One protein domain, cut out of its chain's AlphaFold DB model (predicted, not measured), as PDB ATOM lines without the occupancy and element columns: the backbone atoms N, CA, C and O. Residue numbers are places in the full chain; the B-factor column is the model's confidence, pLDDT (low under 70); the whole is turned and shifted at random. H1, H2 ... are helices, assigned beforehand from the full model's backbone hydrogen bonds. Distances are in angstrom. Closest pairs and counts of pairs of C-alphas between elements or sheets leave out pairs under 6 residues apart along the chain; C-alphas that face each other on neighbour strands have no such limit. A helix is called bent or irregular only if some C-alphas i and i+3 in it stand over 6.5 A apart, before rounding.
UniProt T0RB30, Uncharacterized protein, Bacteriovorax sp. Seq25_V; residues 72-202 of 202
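Overview. This is residues 72 to 202 of the 202 residues of an uncharacterized protein of Bacteriovorax sp. Seq25_V (UniProt T0RB30). Four helices make a V of two arms: H2 and H3 lie side by side as a long helical hairpin, and H1 and H4 make the other arm, joined to it near one end of the hairpin. The tail, residues 191 to 202, folds back from the far end of H4 into the opening of the V, while residues 72 to 77 of H1 stick out. The printed part has 131 residues with four named helices, in the order H1, H2, H3, H4, and no named strand; its class is all helix. It is loose, with a radius of gyration of the C-alphas of 17.4 A, and its C-alphas span 53 by 35 by 21 A.

Arrangement. H1, residues 72 to 100, and H2, residues 105 to 137, form a helical hairpin and touch with residues 93 to 98 and 105 to 108 alone. Their closest C-alphas, those of Phe 97 and Tyr 108, are 6.4 A apart, and they run opposite ways at a steep tilt of 40 degrees. H2 also forms a helical hairpin with H3, residues 147 to 168. These two touch with 13 pairs of C-alphas within 8 A, the closest being those of Lys 122 and Glu 153 at 6.6 A, and run opposite ways at a shallow tilt of 13 degrees. H3 and H4, residues 170 to 190, only just touch, only at the corner by their link, with 3 pairs of C-alphas within 8 A; the closest, those of Lys 165 and Phe 173, are 5.3 A apart, and the tilt is steep, 52 degrees. H4 touches H1 with residues 176 to 183 alone, and H1 touches H4 with residues 89 to 96 alone. The closest C-alphas there, those of Leu 96 and Tyr 176, are 7.6 A apart, at a shallow tilt of 31 degrees, opposite ways. H1 and H3 are apart, and so are H2 and H4. In H1, H2, H3 and H4 every O i to N i+4 pair is within hydrogen-bond range.

Along the chain. H1 begins at C-alpha 72, (-10.802, -38.520, 0.593), and is 40.7 A long from first to last C-alpha. It is neither bent nor irregular, but only just: C-alphas 97 and 100 are 6.2 A apart. H2, the longest helix with 33 residues, measures 48.1 A and ends at C-alpha 137, (-30.456, -55.246, 18.096). H3 measures 31.0 A. H4 measures 30.5 A and ends at C-alpha 190, (-1.741, -26.530, 19.151).

Size, cuts and confidence. The two C-alphas farthest apart, those of Asn 102 and Gly 138, are 52.7 A apart. The printed part has no cut and ends at Phe 202, the chain's last residue. The links from H1 to H2 and from H3 to H4 are tight, and the link from H2 to H3 is short. The mean pLDDT of the printed part is 88.2, and residues 193 to 196 are under 70.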
ATOM      1  N   GLU A  72     -11.955 -37.617   0.719       79.62
ATOM      2  CA  GLU A  72     -10.802 -38.520   0.593       79.62
ATOM      3  C   GLU A  72      -9.474 -37.789   0.860       79.62
ATOM      4  O   GLU A  72      -8.669 -38.255   1.664       79.62
ATOM      5  N   GLU A  73      -9.292 -36.583   0.304       80.69
ATOM      6  CA  GLU A  73      -8.118 -35.743   0.593       80.69
ATOM      7  C   GLU A  73      -8.038 -35.296   2.067       80.69
ATOM      8  O   GLU A  73      -6.950 -35.050   2.591       80.69
ATOM      9  N   GLN A  74      -9.177 -35.147   2.753       77.75
ATOM     10  CA  GLN A  74      -9.197 -34.832   4.185       77.75
ATOM     11  C   GLN A  74      -8.831 -36.047   5.040       77.75
ATOM     12  O   GLN A  74      -8.074 -35.892   5.997       77.75
ATOM     13  N   MET A  75      -9.307 -37.239   4.674       81.44
ATOM     14  CA  MET A  75      -8.941 -38.485   5.354       81.44
ATOM     15  C   MET A  75      -7.443 -38.771   5.230       81.44
ATOM     16  O   MET A  75      -6.802 -39.049   6.238       81.44
ATOM     17  N   GLU A  76      -6.860 -38.603   4.039       85.88
ATOM     18  CA  GLU A  76      -5.414 -38.786   3.835       85.88
ATOM     19  C   GLU A  76      -4.592 -37.840   4.728       85.88
ATOM     20  O   GLU A  76      -3.638 -38.263   5.381       85.88
ATOM     21  N   LYS A  77      -4.999 -36.570   4.847       85.06
ATOM     22  CA  LYS A  77      -4.339 -35.614   5.754       85.06
ATOM     23  C   LYS A  77      -4.447 -36.019   7.221       85.06
ATOM     24  O   LYS A  77      -3.497 -35.802   7.970       85.06
ATOM     25  N   TRP A  78      -5.588 -36.559   7.644       81.88
ATOM     26  CA  TRP A  78      -5.779 -37.027   9.019       81.88
ATOM     27  C   TRP A  78      -4.903 -38.240   9.325       81.88
ATOM     28  O   TRP A  78      -4.276 -38.274  10.384       81.88
ATOM     29  N   ASP A  79      -4.790 -39.180   8.387       85.81
ATOM     30  CA  ASP A  79      -3.905 -40.340   8.516       85.81
ATOM     31  C   ASP A  79      -2.434 -39.902   8.611       85.81
ATOM     32  O   ASP A  79      -1.713 -40.312   9.524       85.81
ATOM     33  N   GLU A  80      -1.993 -38.985   7.741       88.69
ATOM     34  CA  GLU A  80      -0.637 -38.424   7.799       88.69
ATOM     35  C   GLU A  80      -0.354 -37.696   9.121       88.69
ATOM     36  O   GLU A  80       0.749 -37.795   9.671       88.69
ATOM     37  N   GLN A  81      -1.330 -36.944   9.638       85.81
ATOM     38  CA  GLN A  81      -1.224 -36.283  10.937       85.81
ATOM     39  C   GLN A  81      -1.117 -37.309  12.064       85.81
ATOM     40  O   GLN A  81      -0.251 -37.172  12.929       85.81
ATOM     41  N   TYR A  82      -1.940 -38.354  12.043       87.62
ATOM     42  CA  TYR A  82      -1.914 -39.405  13.051       87.62
ATOM     43  C   TYR A  82      -0.567 -40.145  13.068       87.62
ATOM     44  O   TYR A  82       0.047 -40.292  14.127       87.62
ATOM     45  N   ASP A  83      -0.027 -40.499  11.900       90.44
ATOM     46  CA  ASP A  83       1.298 -41.117  11.770       90.44
ATOM     47  C   ASP A  83       2.423 -40.230  12.334       90.44
ATOM     48  O   ASP A  83       3.373 -40.710  12.972       90.44
ATOM     49  N   GLN A  84       2.330 -38.914  12.118       90.75
ATOM     50  CA  GLN A  84       3.276 -37.954  12.688       90.75
ATOM     51  C   GLN A  84       3.186 -37.917  14.214       90.75
ATOM     52  O   GLN A  84       4.227 -37.965  14.878       90.75
ATOM     53  N   LEU A  85       1.970 -37.897  14.768       91.00
ATOM     54  CA  LEU A  85       1.735 -37.930  16.211       91.00
ATOM     55  C   LEU A  85       2.259 -39.220  16.840       91.00
ATOM     56  O   LEU A  85       2.957 -39.171  17.855       91.00
ATOM     57  N   GLU A  86       2.020 -40.371  16.209       90.81
ATOM     58  CA  GLU A  86       2.565 -41.644  16.670       90.81
ATOM     59  C   GLU A  86       4.094 -41.634  16.708       90.81
ATOM     60  O   GLU A  86       4.714 -42.159  17.640       90.81
ATOM     61  N   LYS A  87       4.724 -41.071  15.674       93.75
ATOM     62  CA  LYS A  87       6.180 -40.986  15.584       93.75
ATOM     63  C   LYS A  87       6.747 -40.041  16.639       93.75
ATOM     64  O   LYS A  87       7.763 -40.369  17.254       93.75
ATOM     65  N   GLU A  88       6.112 -38.892  16.856       94.19
ATOM     66  CA  GLU A  88       6.486 -37.949  17.911       94.19
ATOM     67  C   GLU A  88       6.390 -38.619  19.283       94.19
ATOM     68  O   GLU A  88       7.373 -38.637  20.026       94.19
ATOM     69  N   TRP A  89       5.266 -39.279  19.568       95.19
ATOM     70  CA  TRP A  89       5.056 -40.025  20.805       95.19
ATOM     71  C   TRP A  89       6.125 -41.104  21.027       95.19
ATOM     72  O   TRP A  89       6.747 -41.157  22.090       95.19
ATOM     73  N   LYS A  90       6.406 -41.935  20.012       94.50
ATOM     74  CA  LYS A  90       7.453 -42.975  20.080       94.50
ATOM     75  C   LYS A  90       8.820 -42.371  20.423       94.50
ATOM     76  O   LYS A  90       9.525 -42.904  21.279       94.50
ATOM     77  N   ASN A  91       9.179 -41.243  19.810       96.31
ATOM     78  CA  ASN A  91      10.446 -40.562  20.087       96.31
ATOM     79  C   ASN A  91      10.504 -39.984  21.507       96.31
ATOM     80  O   ASN A  91      11.535 -40.107  22.167       96.31
ATOM     81  N   LEU A  92       9.414 -39.380  21.984       96.50
ATOM     82  CA  LEU A  92       9.331 -38.828  23.336       96.50
ATOM     83  C   LEU A  92       9.483 -39.919  24.397       96.50
ATOM     84  O   LEU A  92      10.282 -39.768  25.320       96.50
ATOM     85  N   VAL A  93       8.783 -41.044  24.236       96.12
ATOM     86  CA  VAL A  93       8.895 -42.166  25.176       96.12
ATOM     87  C   VAL A  93      10.283 -42.801  25.115       96.12
ATOM     88  O   VAL A  93      10.860 -43.101  26.159       96.12
ATOM     89  N   LEU A  94      10.865 -42.958  23.922       96.81
ATOM     90  CA  LEU A  94      12.236 -43.449  23.778       96.81
ATOM     91  C   LEU A  94      13.236 -42.536  24.499       96.81
ATOM     92  O   LEU A  94      14.105 -43.030  25.219       96.81
ATOM     93  N   ASN A  95      13.108 -41.216  24.334       97.25
ATOM     94  CA  ASN A  95      13.958 -40.240  25.009       97.25
ATOM     95  C   ASN A  95      13.784 -40.304  26.530       97.25
ATOM     96  O   ASN A  95      14.777 -40.384  27.253       97.25
ATOM     97  N   LEU A  96      12.538 -40.350  27.014       97.19
ATOM     98  CA  LEU A  96      12.248 -40.520  28.434       97.19
ATOM     99  C   LEU A  96      12.956 -41.771  28.969       97.19
ATOM    100  O   LEU A  96      13.713 -41.692  29.931       97.19
ATOM    101  N   PHE A  97      12.771 -42.921  28.323       97.00
ATOM    102  CA  PHE A  97      13.302 -44.191  28.812       97.00
ATOM    103  C   PHE A  97      14.832 -44.226  28.788       97.00
ATOM    104  O   PHE A  97      15.449 -44.621  29.774       97.00
ATOM    105  N   THR A  98      15.451 -43.803  27.687       94.69
ATOM    106  CA  THR A  98      16.897 -43.983  27.471       94.69
ATOM    107  C   THR A  98      17.744 -42.840  28.017       94.69
ATOM    108  O   THR A  98      18.824 -43.090  28.545       94.69
ATOM    109  N   VAL A  99      17.269 -41.597  27.926       95.38
ATOM    110  CA  VAL A  99      18.041 -40.406  28.304       95.38
ATOM    111  C   VAL A  99      17.681 -39.948  29.712       95.38
ATOM    112  O   VAL A  99      18.567 -39.760  30.542       95.38
ATOM    113  N   GLU A 100      16.391 -39.775  30.006       95.38
ATOM    114  CA  GLU A 100      15.960 -39.155  31.267       95.38
ATOM    115  C   GLU A 100      15.895 -40.141  32.434       95.38
ATOM    116  O   GLU A 100      16.253 -39.808  33.566       95.38
ATOM    117  N   LEU A 101      15.417 -41.356  32.168       95.06
ATOM    118  CA  LEU A 101      15.298 -42.425  33.157       95.06
ATOM    119  C   LEU A 101      16.521 -43.350  33.164       95.06
ATOM    120  O   LEU A 101      16.688 -44.114  34.115       95.06
ATOM    121  N   ASN A 102      17.375 -43.262  32.136       96.12
ATOM    122  CA  ASN A 102      18.573 -44.087  31.966       96.12
ATOM    123  C   ASN A 102      18.275 -45.591  32.144       96.12
ATOM    124  O   ASN A 102      18.981 -46.312  32.856       96.12
ATOM    125  N   LEU A 103      17.178 -46.044  31.537       94.56
ATOM    126  CA  LEU A 103      16.759 -47.440  31.517       94.56
ATOM    127  C   LEU A 103      17.447 -48.187  30.376       94.56
ATOM    128  O   LEU A 103      17.876 -47.607  29.379       94.56
ATOM    129  N   GLU A 104      17.527 -49.508  30.514       93.62
ATOM    130  CA  GLU A 104      18.012 -50.366  29.438       93.62
ATOM    131  C   GLU A 104      17.053 -50.345  28.242       93.62
ATOM    132  O   GLU A 104      15.835 -50.250  28.406       93.62
ATOM    133  N   GLN A 105      17.596 -50.528  27.035       93.00
ATOM    134  CA  GLN A 105      16.815 -50.609  25.796       93.00
ATOM    135  C   GLN A 105      15.683 -51.651  25.878       93.00
ATOM    136  O   GLN A 105      14.592 -51.421  25.359       93.00
ATOM    137  N   ALA A 106      15.912 -52.753  26.599       93.56
ATOM    138  CA  ALA A 106      14.913 -53.793  26.831       93.56
ATOM    139  C   ALA A 106      13.642 -53.265  27.524       93.56
ATOM    140  O   ALA A 106      12.553 -53.756  27.250       93.56
ATOM    141  N   ALA A 107      13.742 -52.240  28.381       93.38
ATOM    142  CA  ALA A 107      12.571 -51.644  29.025       93.38
ATOM    143  C   ALA A 107      11.680 -50.898  28.019       93.38
ATOM    144  O   ALA A 107      10.455 -50.932  28.134       93.38
ATOM    145  N   TYR A 108      12.282 -50.246  27.020       95.81
ATOM    146  CA  TYR A 108      11.538 -49.592  25.944       95.81
ATOM    147  C   TYR A 108      10.907 -50.616  24.990       95.81
ATOM    148  O   TYR A 108       9.757 -50.459  24.591       95.81
ATOM    149  N   GLU A 109      11.618 -51.698  24.671       95.62
ATOM    150  CA  GLU A 109      11.066 -52.804  23.875       95.62
ATOM    151  C   GLU A 109       9.880 -53.476  24.580       95.62
ATOM    152  O   GLU A 109       8.836 -53.692  23.964       95.62
ATOM    153  N   ASP A 110       9.994 -53.722  25.888       94.81
ATOM    154  CA  ASP A 110       8.892 -54.212  26.719       94.81
ATOM    155  C   ASP A 110       7.689 -53.258  26.683       94.81
ATOM    156  O   ASP A 110       6.545 -53.707  26.597       94.81
ATOM    157  N   TYR A 111       7.930 -51.943  26.734       95.88
ATOM    158  CA  TYR A 111       6.881 -50.934  26.583       95.88
ATOM    159  C   TYR A 111       6.163 -51.032  25.233       95.88
ATOM    160  O   TYR A 111       4.932 -51.028  25.204       95.88
ATOM    161  N   LEU A 112       6.896 -51.189  24.128       95.31
ATOM    162  CA  LEU A 112       6.287 -51.346  22.804       95.31
ATOM    163  C   LEU A 112       5.411 -52.602  22.722       95.31
ATOM    164  O   LEU A 112       4.298 -52.535  22.201       95.31
ATOM    165  N   LEU A 113       5.874 -53.719  23.289       95.12
ATOM    166  CA  LEU A 113       5.089 -54.955  23.366       95.12
ATOM    167  C   LEU A 113       3.812 -54.772  24.197       95.12
ATOM    168  O   LEU A 113       2.757 -55.290  23.834       95.12
ATOM    169  N   MET A 114       3.892 -54.027  25.303       94.44
ATOM    170  CA  MET A 114       2.725 -53.703  26.125       94.44
ATOM    171  C   MET A 114       1.728 -52.821  25.370       94.44
ATOM    172  O   MET A 114       0.541 -53.134  25.385       94.44
ATOM    173  N   LYS A 115       2.194 -51.793  24.652       93.62
ATOM    174  CA  LYS A 115       1.329 -50.933  23.831       93.62
ATOM    175  C   LYS A 115       0.613 -51.724  22.731       93.62
ATOM    176  O   LYS A 115      -0.591 -51.575  22.542       93.62
ATOM    177  N   GLU A 116       1.330 -52.601  22.030       93.75
ATOM    178  CA  GLU A 116       0.730 -53.468  21.010       93.75
ATOM    179  C   GLU A 116      -0.300 -54.432  21.621       93.75
ATOM    180  O   GLU A 116      -1.378 -54.639  21.061       93.75
ATOM    181  N   GLY A 117       0.011 -55.011  22.785       93.88
ATOM    182  CA  GLY A 117      -0.910 -55.875  23.520       93.88
ATOM    183  C   GLY A 117      -2.196 -55.153  23.920       93.88
ATOM    184  O   GLY A 117      -3.280 -55.665  23.654       93.88
ATOM    185  N   LEU A 118      -2.067 -53.952  24.490       93.75
ATOM    186  CA  LEU A 118      -3.186 -53.101  24.882       93.75
ATOM    187  C   LEU A 118      -4.113 -52.823  23.696       93.75
ATOM    188  O   LEU A 118      -5.313 -53.072  23.789       93.75
ATOM    189  N   SER A 119      -3.555 -52.393  22.562       91.44
ATOM    190  CA  SER A 119      -4.327 -52.126  21.343       91.44
ATOM    191  C   SER A 119      -5.090 -53.366  20.858       91.44
ATOM    192  O   SER A 119      -6.285 -53.291  20.574       91.44
ATOM    193  N   LYS A 120      -4.443 -54.539  20.840       93.81
ATOM    194  CA  LYS A 120      -5.096 -55.803  20.452       93.81
ATOM    195  C   LYS A 120      -6.213 -56.211  21.406       93.81
ATOM    196  O   LYS A 120      -7.215 -56.768  20.962       93.81
ATOM    197  N   ASP A 121      -6.032 -55.993  22.704       92.44
ATOM    198  CA  ASP A 121      -7.036 -56.340  23.702       92.44
ATOM    199  C   ASP A 121      -8.228 -55.373  23.664       92.44
ATOM    200  O   ASP A 121      -9.364 -55.845  23.732       92.44
ATOM    201  N   LYS A 122      -7.995 -54.069  23.445       90.12
ATOM    202  CA  LYS A 122      -9.059 -53.091  23.160       90.12
ATOM    203  C   LYS A 122      -9.834 -53.460  21.892       90.12
ATOM    204  O   LYS A 122     -11.059 -53.521  21.927       90.12
ATOM    205  N   LEU A 123      -9.142 -53.801  20.802       90.62
ATOM    206  CA  LEU A 123      -9.792 -54.213  19.553       90.62
ATOM    207  C   LEU A 123     -10.653 -55.468  19.748       90.62
ATOM    208  O   LEU A 123     -11.811 -55.493  19.343       90.62
ATOM    209  N   ARG A 124     -10.125 -56.492  20.426       89.50
ATOM    210  CA  ARG A 124     -10.883 -57.720  20.713       89.50
ATOM    211  C   ARG A 124     -12.123 -57.438  21.564       89.50
ATOM    212  O   ARG A 124     -13.151 -58.085  21.376       89.50
ATOM    213  N   ALA A 125     -12.010 -56.523  22.526       85.94
ATOM    214  CA  ALA A 125     -13.124 -56.097  23.363       85.94
ATOM    215  C   ALA A 125     -14.227 -55.443  22.532       85.94
ATOM    216  O   ALA A 125     -15.387 -55.841  22.624       85.94
ATOM    217  N   PHE A 126     -13.827 -54.499  21.686       86.56
ATOM    218  CA  PHE A 126     -14.708 -53.778  20.784       86.56
ATOM    219  C   PHE A 126     -15.420 -54.732  19.818       86.56
ATOM    220  O   PHE A 126     -16.645 -54.759  19.762       86.56
ATOM    221  N   GLU A 127     -14.687 -55.614  19.133       89.00
ATOM    222  CA  GLU A 127     -15.275 -56.619  18.236       89.00
ATOM    223  C   GLU A 127     -16.283 -57.532  18.955       89.00
ATOM    224  O   GLU A 127     -17.347 -57.841  18.416       89.00
ATOM    225  N   ALA A 128     -15.973 -57.953  20.187       86.12
ATOM    226  CA  ALA A 128     -16.866 -58.794  20.980       86.12
ATOM    227  C   ALA A 128     -18.155 -58.058  21.378       86.12
ATOM    228  O   ALA A 128     -19.239 -58.634  21.266       86.12
ATOM    229  N   PHE A 129     -18.042 -56.796  21.800       84.19
ATOM    230  CA  PHE A 129     -19.192 -55.947  22.091       84.19
ATOM    231  C   PHE A 129     -20.057 -55.754  20.843       84.19
ATOM    232  O   PHE A 129     -21.268 -55.981  20.882       84.19
ATOM    233  N   HIS A 130     -19.430 -55.432  19.708       85.81
ATOM    234  CA  HIS A 130     -20.128 -55.225  18.446       85.81
ATOM    235  C   HIS A 130     -20.916 -56.464  18.010       85.81
ATOM    236  O   HIS A 130     -22.091 -56.347  17.663       85.81
ATOM    237  N   ALA A 131     -20.310 -57.650  18.108       86.94
ATOM    238  CA  ALA A 131     -20.971 -58.910  17.785       86.94
ATOM    239  C   ALA A 131     -22.171 -59.211  18.706       86.94
ATOM    240  O   ALA A 131     -23.182 -59.766  18.264       86.94
ATOM    241  N   GLU A 132     -22.092 -58.855  19.993       84.94
ATOM    242  CA  GLU A 132     -23.210 -59.021  20.926       84.94
ATOM    243  C   GLU A 132     -24.361 -58.054  20.622       84.94
ATOM    244  O   GLU A 132     -25.532 -58.456  20.620       84.94
ATOM    245  N   MET A 133     -24.040 -56.795  20.324       82.94
ATOM    246  CA  MET A 133     -25.027 -55.764  20.012       82.94
ATOM    247  C   MET A 133     -25.737 -56.039  18.687       82.94
ATOM    248  O   MET A 133     -26.965 -55.962  18.637       82.94
ATOM    249  N   GLU A 134     -25.008 -56.461  17.654       87.19
ATOM    250  CA  GLU A 134     -25.577 -56.885  16.370       87.19
ATOM    251  C   GLU A 134     -26.534 -58.069  16.559       87.19
ATOM    252  O   GLU A 134     -27.671 -58.050  16.087       87.19
ATOM    253  N   LYS A 135     -26.151 -59.063  17.369       87.81
ATOM    254  CA  LYS A 135     -27.027 -60.196  17.696       87.81
ATOM    255  C   LYS A 135     -28.307 -59.773  18.429       87.81
ATOM    256  O   LYS A 135     -29.342 -60.425  18.275       87.81
ATOM    257  N   LYS A 136     -28.241 -58.738  19.271       84.81
ATOM    258  CA  LYS A 136     -29.353 -58.308  20.135       84.81
ATOM    259  C   LYS A 136     -30.289 -57.302  19.464       84.81
ATOM    260  O   LYS A 136     -31.494 -57.355  19.705       84.81
ATOM    261  N   TYR A 137     -29.746 -56.399  18.654       84.00
ATOM    262  CA  TYR A 137     -30.456 -55.246  18.096       84.00
ATOM    263  C   TYR A 137     -30.478 -55.222  16.557       84.00
ATOM    264  O   TYR A 137     -31.212 -54.418  15.981       84.00
ATOM    265  N   GLY A 138     -29.755 -56.133  15.899       84.81
ATOM    266  CA  GLY A 138     -29.618 -56.217  14.444       84.81
ATOM    267  C   GLY A 138     -28.589 -55.238  13.879       84.81
ATOM    268  O   GLY A 138     -28.085 -54.367  14.583       84.81
ATOM    269  N   ASP A 139     -28.322 -55.356  12.582       79.69
ATOM    270  CA  ASP A 139     -27.233 -54.675  11.858       79.69
ATOM    271  C   ASP A 139     -27.308 -53.134  11.888       79.69
ATOM    272  O   ASP A 139     -26.326 -52.452  11.612       79.69
ATOM    273  N   ASN A 140     -28.469 -52.567  12.235       77.12
ATOM    274  CA  ASN A 140     -28.719 -51.121  12.252       77.12
ATOM    275  C   ASN A 140     -28.672 -50.509  13.662       77.12
ATOM    276  O   ASN A 140     -29.239 -49.433  13.879       77.12
ATOM    277  N   TYR A 141     -28.075 -51.186  14.647       77.12
ATOM    278  CA  TYR A 141     -27.976 -50.605  15.982       77.12
ATOM    279  C   TYR A 141     -27.063 -49.374  15.963       77.12
ATOM    280  O   TYR A 141     -25.988 -49.362  15.366       77.12
ATOM    281  N   THR A 142     -27.504 -48.303  16.619       75.50
ATOM    282  CA  THR A 142     -26.666 -47.121  16.808       75.50
ATOM    283  C   THR A 142     -25.680 -47.408  17.930       75.50
ATOM    284  O   THR A 142     -26.095 -47.662  19.063       75.50
ATOM    285  N   TYR A 143     -24.385 -47.378  17.616       70.25
ATOM    286  CA  TYR A 143     -23.338 -47.467  18.624       70.25
ATOM    287  C   TYR A 143     -23.398 -46.234  19.526       70.25
ATOM    288  O   TYR A 143     -23.268 -45.098  19.073       70.25
ATOM    289  N   ASN A 144     -23.614 -46.479  20.811       71.31
ATOM    290  CA  ASN A 144     -23.418 -45.503  21.864       71.31
ATOM    291  C   ASN A 144     -22.674 -46.234  22.981       71.31
ATOM    292  O   ASN A 144     -23.247 -47.204  23.497       71.31
ATOM    293  N   PRO A 145     -21.437 -45.827  23.326       70.31
ATOM    294  CA  PRO A 145     -20.661 -46.523  24.335       70.31
ATOM    295  C   PRO A 145     -21.470 -46.626  25.620       70.31
ATOM    296  O   PRO A 145     -21.959 -45.621  26.146       70.31
ATOM    297  N   SER A 146     -21.658 -47.847  26.107       76.50
ATOM    298  CA  SER A 146     -22.317 -48.039  27.397       76.50
ATOM    299  C   SER A 146     -21.342 -47.724  28.534       76.50
ATOM    300  O   SER A 146     -20.129 -47.866  28.376       76.50
ATOM    301  N   ASP A 147     -21.853 -47.353  29.710       78.75
ATOM    302  CA  ASP A 147     -21.010 -47.177  30.905       78.75
ATOM    303  C   ASP A 147     -20.175 -48.438  31.207       78.75
ATOM    304  O   ASP A 147     -19.044 -48.345  31.688       78.75
ATOM    305  N   GLU A 148     -20.714 -49.621  30.889       73.81
ATOM    306  CA  GLU A 148     -20.033 -50.910  31.036       73.81
ATOM    307  C   GLU A 148     -18.851 -51.057  30.067       73.81
ATOM    308  O   GLU A 148     -17.792 -51.530  30.472       73.81
ATOM    309  N   GLU A 149     -18.992 -50.610  28.820       77.12
ATOM    310  CA  GLU A 149     -17.920 -50.623  27.818       77.12
ATOM    311  C   GLU A 149     -16.794 -49.654  28.191       77.12
ATOM    312  O   GLU A 149     -15.621 -50.032  28.191       77.12
ATOM    313  N   ILE A 150     -17.151 -48.442  28.627       83.69
ATOM    314  CA  ILE A 150     -16.189 -47.446  29.118       83.69
ATOM    315  C   ILE A 150     -15.421 -47.996  30.325       83.69
ATOM    316  O   ILE A 150     -14.208 -47.809  30.442       83.69
ATOM    317  N   GLN A 151     -16.113 -48.658  31.255       81.88
ATOM    318  CA  GLN A 151     -15.460 -49.259  32.412       81.88
ATOM    319  C   GLN A 151     -14.564 -50.432  32.004       81.88
ATOM    320  O   GLN A 151     -13.458 -50.560  32.523       81.88
ATOM    321  N   PHE A 152     -14.993 -51.253  31.048       82.75
ATOM    322  CA  PHE A 152     -14.198 -52.373  30.563       82.75
ATOM    323  C   PHE A 152     -12.910 -51.917  29.870       82.75
ATOM    324  O   PHE A 152     -11.842 -52.476  30.125       82.75
ATOM    325  N   GLU A 153     -12.977 -50.872  29.045       86.50
ATOM    326  CA  GLU A 153     -11.791 -50.285  28.423       86.50
ATOM    327  C   GLU A 153     -10.811 -49.753  29.480       86.50
ATOM    328  O   GLU A 153      -9.612 -50.040  29.422       86.50
ATOM    329  N   LYS A 154     -11.324 -49.060  30.506       88.94
ATOM    330  CA  LYS A 154     -10.518 -48.610  31.652       88.94
ATOM    331  C   LYS A 154      -9.866 -49.775  32.388       88.94
ATOM    332  O   LYS A 154      -8.700 -49.671  32.758       88.94
ATOM    333  N   ASP A 155     -10.575 -50.884  32.571       90.12
ATOM    334  CA  ASP A 155     -10.035 -52.075  33.229       90.12
ATOM    335  C   ASP A 155      -8.915 -52.728  32.401       90.12
ATOM    336  O   ASP A 155      -7.963 -53.273  32.968       90.12
ATOM    337  N   ILE A 156      -9.002 -52.698  31.064       91.06
ATOM    338  CA  ILE A 156      -7.905 -53.133  30.186       91.06
ATOM    339  C   ILE A 156      -6.716 -52.187  30.357       91.06
ATOM    340  O   ILE A 156      -5.621 -52.663  30.660       91.06
ATOM    341  N   GLN A 157      -6.928 -50.873  30.236       92.62
ATOM    342  CA  GLN A 157      -5.869 -49.875  30.409       92.62
ATOM    343  C   GLN A 157      -5.154 -50.051  31.751       92.62
ATOM    344  O   GLN A 157      -3.929 -50.137  31.801       92.62
ATOM    345  N   GLN A 158      -5.921 -50.174  32.836       94.56
ATOM    346  CA  GLN A 158      -5.387 -50.290  34.186       94.56
ATOM    347  C   GLN A 158      -4.450 -51.495  34.332       94.56
ATOM    348  O   GLN A 158      -3.409 -51.380  34.975       94.56
ATOM    349  N   LYS A 159      -4.758 -52.640  33.709       94.94
ATOM    350  CA  LYS A 159      -3.880 -53.824  33.751       94.94
ATOM    351  C   LYS A 159      -2.524 -53.556  33.102       94.94
ATOM    352  O   LYS A 159      -1.499 -54.007  33.617       94.94
ATOM    353  N   TYR A 160      -2.509 -52.838  31.981       95.56
ATOM    354  CA  TYR A 160      -1.272 -52.478  31.290       95.56
ATOM    355  C   TYR A 160      -0.496 -51.395  32.043       95.56
ATOM    356  O   TYR A 160       0.723 -51.511  32.173       95.56
ATOM    357  N   ASP A 161      -1.191 -50.421  32.628       94.56
ATOM    358  CA  ASP A 161      -0.602 -49.401  33.496       94.56
ATOM    359  C   ASP A 161       0.047 -50.041  34.740       94.56
ATOM    360  O   ASP A 161       1.188 -49.730  35.083       94.56
ATOM    361  N   GLU A 162      -0.618 -51.003  35.385       96.19
ATOM    362  CA  GLU A 162      -0.067 -51.768  36.512       96.19
ATOM    363  C   GLU A 162       1.156 -52.603  36.106       96.19
ATOM    364  O   GLU A 162       2.158 -52.645  36.832       96.19
ATOM    365  N   LEU A 163       1.113 -53.241  34.933       94.94
ATOM    366  CA  LEU A 163       2.236 -54.014  34.410       94.94
ATOM    367  C   LEU A 163       3.439 -53.113  34.110       94.94
ATOM    368  O   LEU A 163       4.557 -53.420  34.538       94.94
ATOM    369  N   LEU A 164       3.218 -51.984  33.438       95.19
ATOM    370  CA  LEU A 164       4.257 -51.004  33.136       95.19
ATOM    371  C   LEU A 164       4.844 -50.426  34.426       95.19
ATOM    372  O   LEU A 164       6.065 -50.405  34.596       95.19
ATOM    373  N   LYS A 165       3.992 -50.065  35.390       96.75
ATOM    374  CA  LYS A 165       4.404 -49.618  36.724       96.75
ATOM    375  C   LYS A 165       5.283 -50.645  37.431       96.75
ATOM    376  O   LYS A 165       6.300 -50.275  38.014       96.75
ATOM    377  N   SER A 166       4.933 -51.930  37.361       96.19
ATOM    378  CA  SER A 166       5.718 -53.004  37.984       96.19
ATOM    379  C   SER A 166       7.125 -53.145  37.385       96.19
ATOM    380  O   SER A 166       8.059 -53.502  38.103       96.19
ATOM    381  N   LYS A 167       7.288 -52.827  36.092       93.50
ATOM    382  CA  LYS A 167       8.568 -52.891  35.370       93.50
ATOM    383  C   LYS A 167       9.425 -51.644  35.573       93.50
ATOM    384  O   LYS A 167      10.627 -51.764  35.781       93.50
ATOM    385  N   LEU A 168       8.820 -50.457  35.513       93.50
ATOM    386  CA  LEU A 168       9.535 -49.183  35.628       93.50
ATOM    387  C   LEU A 168       9.829 -48.788  37.080       93.50
ATOM    388  O   LEU A 168      10.809 -48.089  37.345       93.50
ATOM    389  N   GLY A 169       8.975 -49.218  38.009       95.12
ATOM    390  CA  GLY A 169       8.915 -48.705  39.373       95.12
ATOM    391  C   GLY A 169       8.092 -47.415  39.481       95.12
ATOM    392  O   GLY A 169       7.949 -46.660  38.520       95.12
ATOM    393  N   GLU A 170       7.571 -47.149  40.683       95.38
ATOM    394  CA  GLU A 170       6.632 -46.051  40.982       95.38
ATOM    395  C   GLU A 170       7.099 -44.686  40.442       95.38
ATOM    396  O   GLU A 170       6.373 -44.030  39.704       95.38
ATOM    397  N   GLY A 171       8.326 -44.267  40.771       95.06
ATOM    398  CA  GLY A 171       8.822 -42.931  40.418       95.06
ATOM    399  C   GLY A 171       9.019 -42.722  38.914       95.06
ATOM    400  O   GLY A 171       8.735 -41.646  38.397       95.06
ATOM    401  N   ASN A 172       9.468 -43.754  38.203       95.31
ATOM    402  CA  ASN A 172       9.639 -43.703  36.751       95.31
ATOM    403  C   ASN A 172       8.289 -43.755  36.033       95.31
ATOM    404  O   ASN A 172       8.096 -43.074  35.030       95.31
ATOM    405  N   PHE A 173       7.341 -44.527  36.570       97.06
ATOM    406  CA  PHE A 173       5.986 -44.594  36.044       97.06
ATOM    407  C   PHE A 173       5.245 -43.258  36.175       97.06
ATOM    408  O   PHE A 173       4.577 -42.851  35.233       97.06
ATOM    409  N   ILE A 174       5.426 -42.524  37.280       96.88
ATOM    410  CA  ILE A 174       4.865 -41.169  37.430       96.88
ATOM    411  C   ILE A 174       5.354 -40.246  36.307       96.88
ATOM    412  O   ILE A 174       4.540 -39.590  35.669       96.88
ATOM    413  N   LYS A 175       6.654 -40.256  35.993       96.50
ATOM    414  CA  LYS A 175       7.203 -39.453  34.887       96.50
ATOM    415  C   LYS A 175       6.640 -39.856  33.521       96.50
ATOM    416  O   LYS A 175       6.448 -39.008  32.657       96.50
ATOM    417  N   TYR A 176       6.371 -41.145  33.320       96.19
ATOM    418  CA  TYR A 176       5.683 -41.621  32.120       96.19
ATOM    419  C   TYR A 176       4.245 -41.086  32.032       96.19
ATOM    420  O   TYR A 176       3.842 -40.624  30.966       96.19
ATOM    421  N   LEU A 177       3.493 -41.092  33.138       94.81
ATOM    422  CA  LEU A 177       2.146 -40.514  33.179       94.81
ATOM    423  C   LEU A 177       2.169 -39.007  32.910       94.81
ATOM    424  O   LEU A 177       1.385 -38.524  32.104       94.81
ATOM    425  N   GLU A 178       3.113 -38.279  33.507       95.25
ATOM    426  CA  GLU A 178       3.302 -36.850  33.237       95.25
ATOM    427  C   GLU A 178       3.584 -36.597  31.752       95.25
ATOM    428  O   GLU A 178       3.002 -35.690  31.160       95.25
ATOM    429  N   LEU A 179       4.439 -37.409  31.118       95.88
ATOM    430  CA  LEU A 179       4.697 -37.308  29.681       95.88
ATOM    431  C   LEU A 179       3.420 -37.538  28.858       95.88
ATOM    432  O   LEU A 179       3.157 -36.786  27.921       95.88
ATOM    433  N   ARG A 180       2.632 -38.557  29.216       92.94
ATOM    434  CA  ARG A 180       1.361 -38.906  28.568       92.94
ATOM    435  C   ARG A 180       0.356 -37.760  28.632       92.94
ATOM    436  O   ARG A 180      -0.176 -37.341  27.604       92.94
ATOM    437  N   ASP A 181       0.144 -37.227  29.828       92.00
ATOM    438  CA  ASP A 181      -0.833 -36.171  30.079       92.00
ATOM    439  C   ASP A 181      -0.410 -34.864  29.388       92.00
ATOM    440  O   ASP A 181      -1.213 -34.228  28.698       92.00
ATOM    441  N   ASN A 182       0.880 -34.513  29.469       92.56
ATOM    442  CA  ASN A 182       1.434 -33.337  28.797       92.56
ATOM    443  C   ASN A 182       1.354 -33.439  27.270       92.56
ATOM    444  O   ASN A 182       1.179 -32.420  26.600       92.56
ATOM    445  N   PHE A 183       1.484 -34.642  26.703       92.56
ATOM    446  CA  PHE A 183       1.418 -34.825  25.257       92.56
ATOM    447  C   PHE A 183       0.038 -34.441  24.721       92.56
ATOM    448  O   PHE A 183      -0.055 -33.519  23.911       92.56
ATOM    449  N   ASN A 184      -1.033 -35.055  25.239       87.81
ATOM    450  CA  ASN A 184      -2.398 -34.728  24.817       87.81
ATOM    451  C   ASN A 184      -2.784 -33.286  25.161       87.81
ATOM    452  O   ASN A 184      -3.434 -32.631  24.348       87.81
ATOM    453  N   GLN A 185      -2.329 -32.745  26.296       88.69
ATOM    454  CA  GLN A 185      -2.523 -31.324  26.586       88.69
ATOM    455  C   GLN A 185      -1.878 -30.438  25.508       88.69
ATOM    456  O   GLN A 185      -2.515 -29.517  24.998       88.69
ATOM    457  N   SER A 186      -0.643 -30.739  25.098       87.44
ATOM    458  CA  SER A 186       0.041 -29.973  24.050       87.44
ATOM    459  C   SER A 186      -0.655 -30.077  22.689       87.44
ATOM    460  O   SER A 186      -0.604 -29.131  21.905       87.44
ATOM    461  N   LEU A 187      -1.324 -31.201  22.403       86.69
ATOM    462  CA  LEU A 187      -2.133 -31.365  21.195       86.69
ATOM    463  C   LEU A 187      -3.364 -30.467  21.224       86.69
ATOM    464  O   LEU A 187      -3.631 -29.778  20.241       86.69
ATOM    465  N   MET A 188      -4.054 -30.406  22.363       84.50
ATOM    466  CA  MET A 188      -5.203 -29.519  22.549       84.50
ATOM    467  C   MET A 188      -4.835 -28.037  22.414       84.50
ATOM    468  O   MET A 188      -5.644 -27.252  21.937       84.50
ATOM    469  N   GLU A 189      -3.629 -27.642  22.833       84.50
ATOM    470  CA  GLU A 189      -3.165 -26.250  22.742       84.50
ATOM    471  C   GLU A 189      -2.736 -25.840  21.322       84.50
ATOM    472  O   GLU A 189      -2.799 -24.659  20.979       84.50
ATOM    473  N   LYS A 190      -2.273 -26.791  20.500       80.94
ATOM    474  CA  LYS A 190      -1.741 -26.530  19.151       80.94
ATOM    475  C   LYS A 190      -2.799 -26.588  18.047       80.94
ATOM    476  O   LYS A 190      -2.586 -25.981  16.999       80.94
ATOM    477  N   GLN A 191      -3.875 -27.348  18.242       77.69
ATOM    478  CA  GLN A 191      -4.897 -27.594  17.220       77.69
ATOM    479  C   GLN A 191      -6.035 -26.568  17.307       77.69
ATOM    480  O   GLN A 191      -6.367 -26.100  18.396       77.69
ATOM    481  N   ASP A 192      -6.628 -26.203  16.164       70.94
ATOM    482  CA  ASP A 192      -7.795 -25.317  16.135       70.94
ATOM    483  C   ASP A 192      -9.034 -26.094  16.615       70.94
ATOM    484  O   ASP A 192      -9.436 -27.061  15.962       70.94
ATOM    485  N   PRO A 193      -9.696 -25.683  17.715       69.25
ATOM    486  CA  PRO A 193     -10.906 -26.348  18.191       69.25
ATOM    487  C   PRO A 193     -12.046 -26.401  17.162       69.25
ATOM    488  O   PRO A 193     -12.964 -27.203  17.327       69.25
ATOM    489  N   ASN A 194     -12.019 -25.544  16.135       64.25
ATOM    490  CA  ASN A 194     -13.033 -25.482  15.083       64.25
ATOM    491  C   ASN A 194     -12.788 -26.484  13.940       64.25
ATOM    492  O   ASN A 194     -13.722 -26.764  13.194       64.25
ATOM    493  N   GLU A 195     -11.574 -27.025  13.806       66.00
ATOM    494  CA  GLU A 195     -11.211 -28.018  12.777       66.00
ATOM    495  C   GLU A 195     -11.260 -29.466  13.306       66.00
ATOM    496  O   GLU A 195     -11.117 -30.419  12.542       66.00
ATOM    497  N   GLY A 196     -11.537 -29.636  14.604       63.97
ATOM    498  CA  GLY A 196     -11.476 -30.917  15.308       63.97
ATOM    499  C   GLY A 196     -10.115 -31.131  15.975       63.97
ATOM    500  O   GLY A 196      -9.100 -30.597  15.536       63.97
ATOM    501  N   VAL A 197     -10.097 -31.890  17.076       72.88
ATOM    502  CA  VAL A 197      -8.867 -32.185  17.827       72.88
ATOM    503  C   VAL A 197      -8.581 -33.678  17.765       72.88
ATOM    504  O   VAL A 197      -9.373 -34.486  18.250       72.88
ATOM    505  N   ILE A 198      -7.428 -34.035  17.208       77.69
ATOM    506  CA  ILE A 198      -6.879 -35.388  17.233       77.69
ATOM    507  C   ILE A 198      -6.133 -35.564  18.553       77.69
ATOM    508  O   ILE A 198      -5.150 -34.866  18.828       77.69
ATOM    509  N   LEU A 199      -6.607 -36.499  19.371       82.81
ATOM    510  CA  LEU A 199      -5.964 -36.914  20.613       82.81
ATOM    511  C   LEU A 199      -5.362 -38.302  20.434       82.81
ATOM    512  O   LEU A 199      -5.940 -39.148  19.753       82.81
ATOM    513  N   MET A 200      -4.221 -38.544  21.076       83.31
ATOM    514  CA  MET A 200      -3.662 -39.888  21.122       83.31
ATOM    515  C   MET A 200      -4.405 -40.733  22.150       83.31
ATOM    516  O   MET A 200      -4.607 -40.306  23.291       83.31
ATOM    517  N   ASP A 201      -4.728 -41.957  21.746       80.31
ATOM    518  CA  ASP A 201      -5.026 -43.047  22.665       80.31
ATOM    519  C   ASP A 201      -3.721 -43.788  23.018       80.31
ATOM    520  O   ASP A 201      -2.869 -44.056  22.155       80.31
ATOM    521  N   PHE A 202      -3.511 -44.049  24.308       78.81
ATOM    522  CA  PHE A 202      -2.198 -44.412  24.851       78.81
ATOM    523  C   PHE A 202      -2.057 -45.879  25.214       78.81
ATOM    524  O   PHE A 202      -2.732 -46.321  26.167       78.81
TER     525      PHE A 202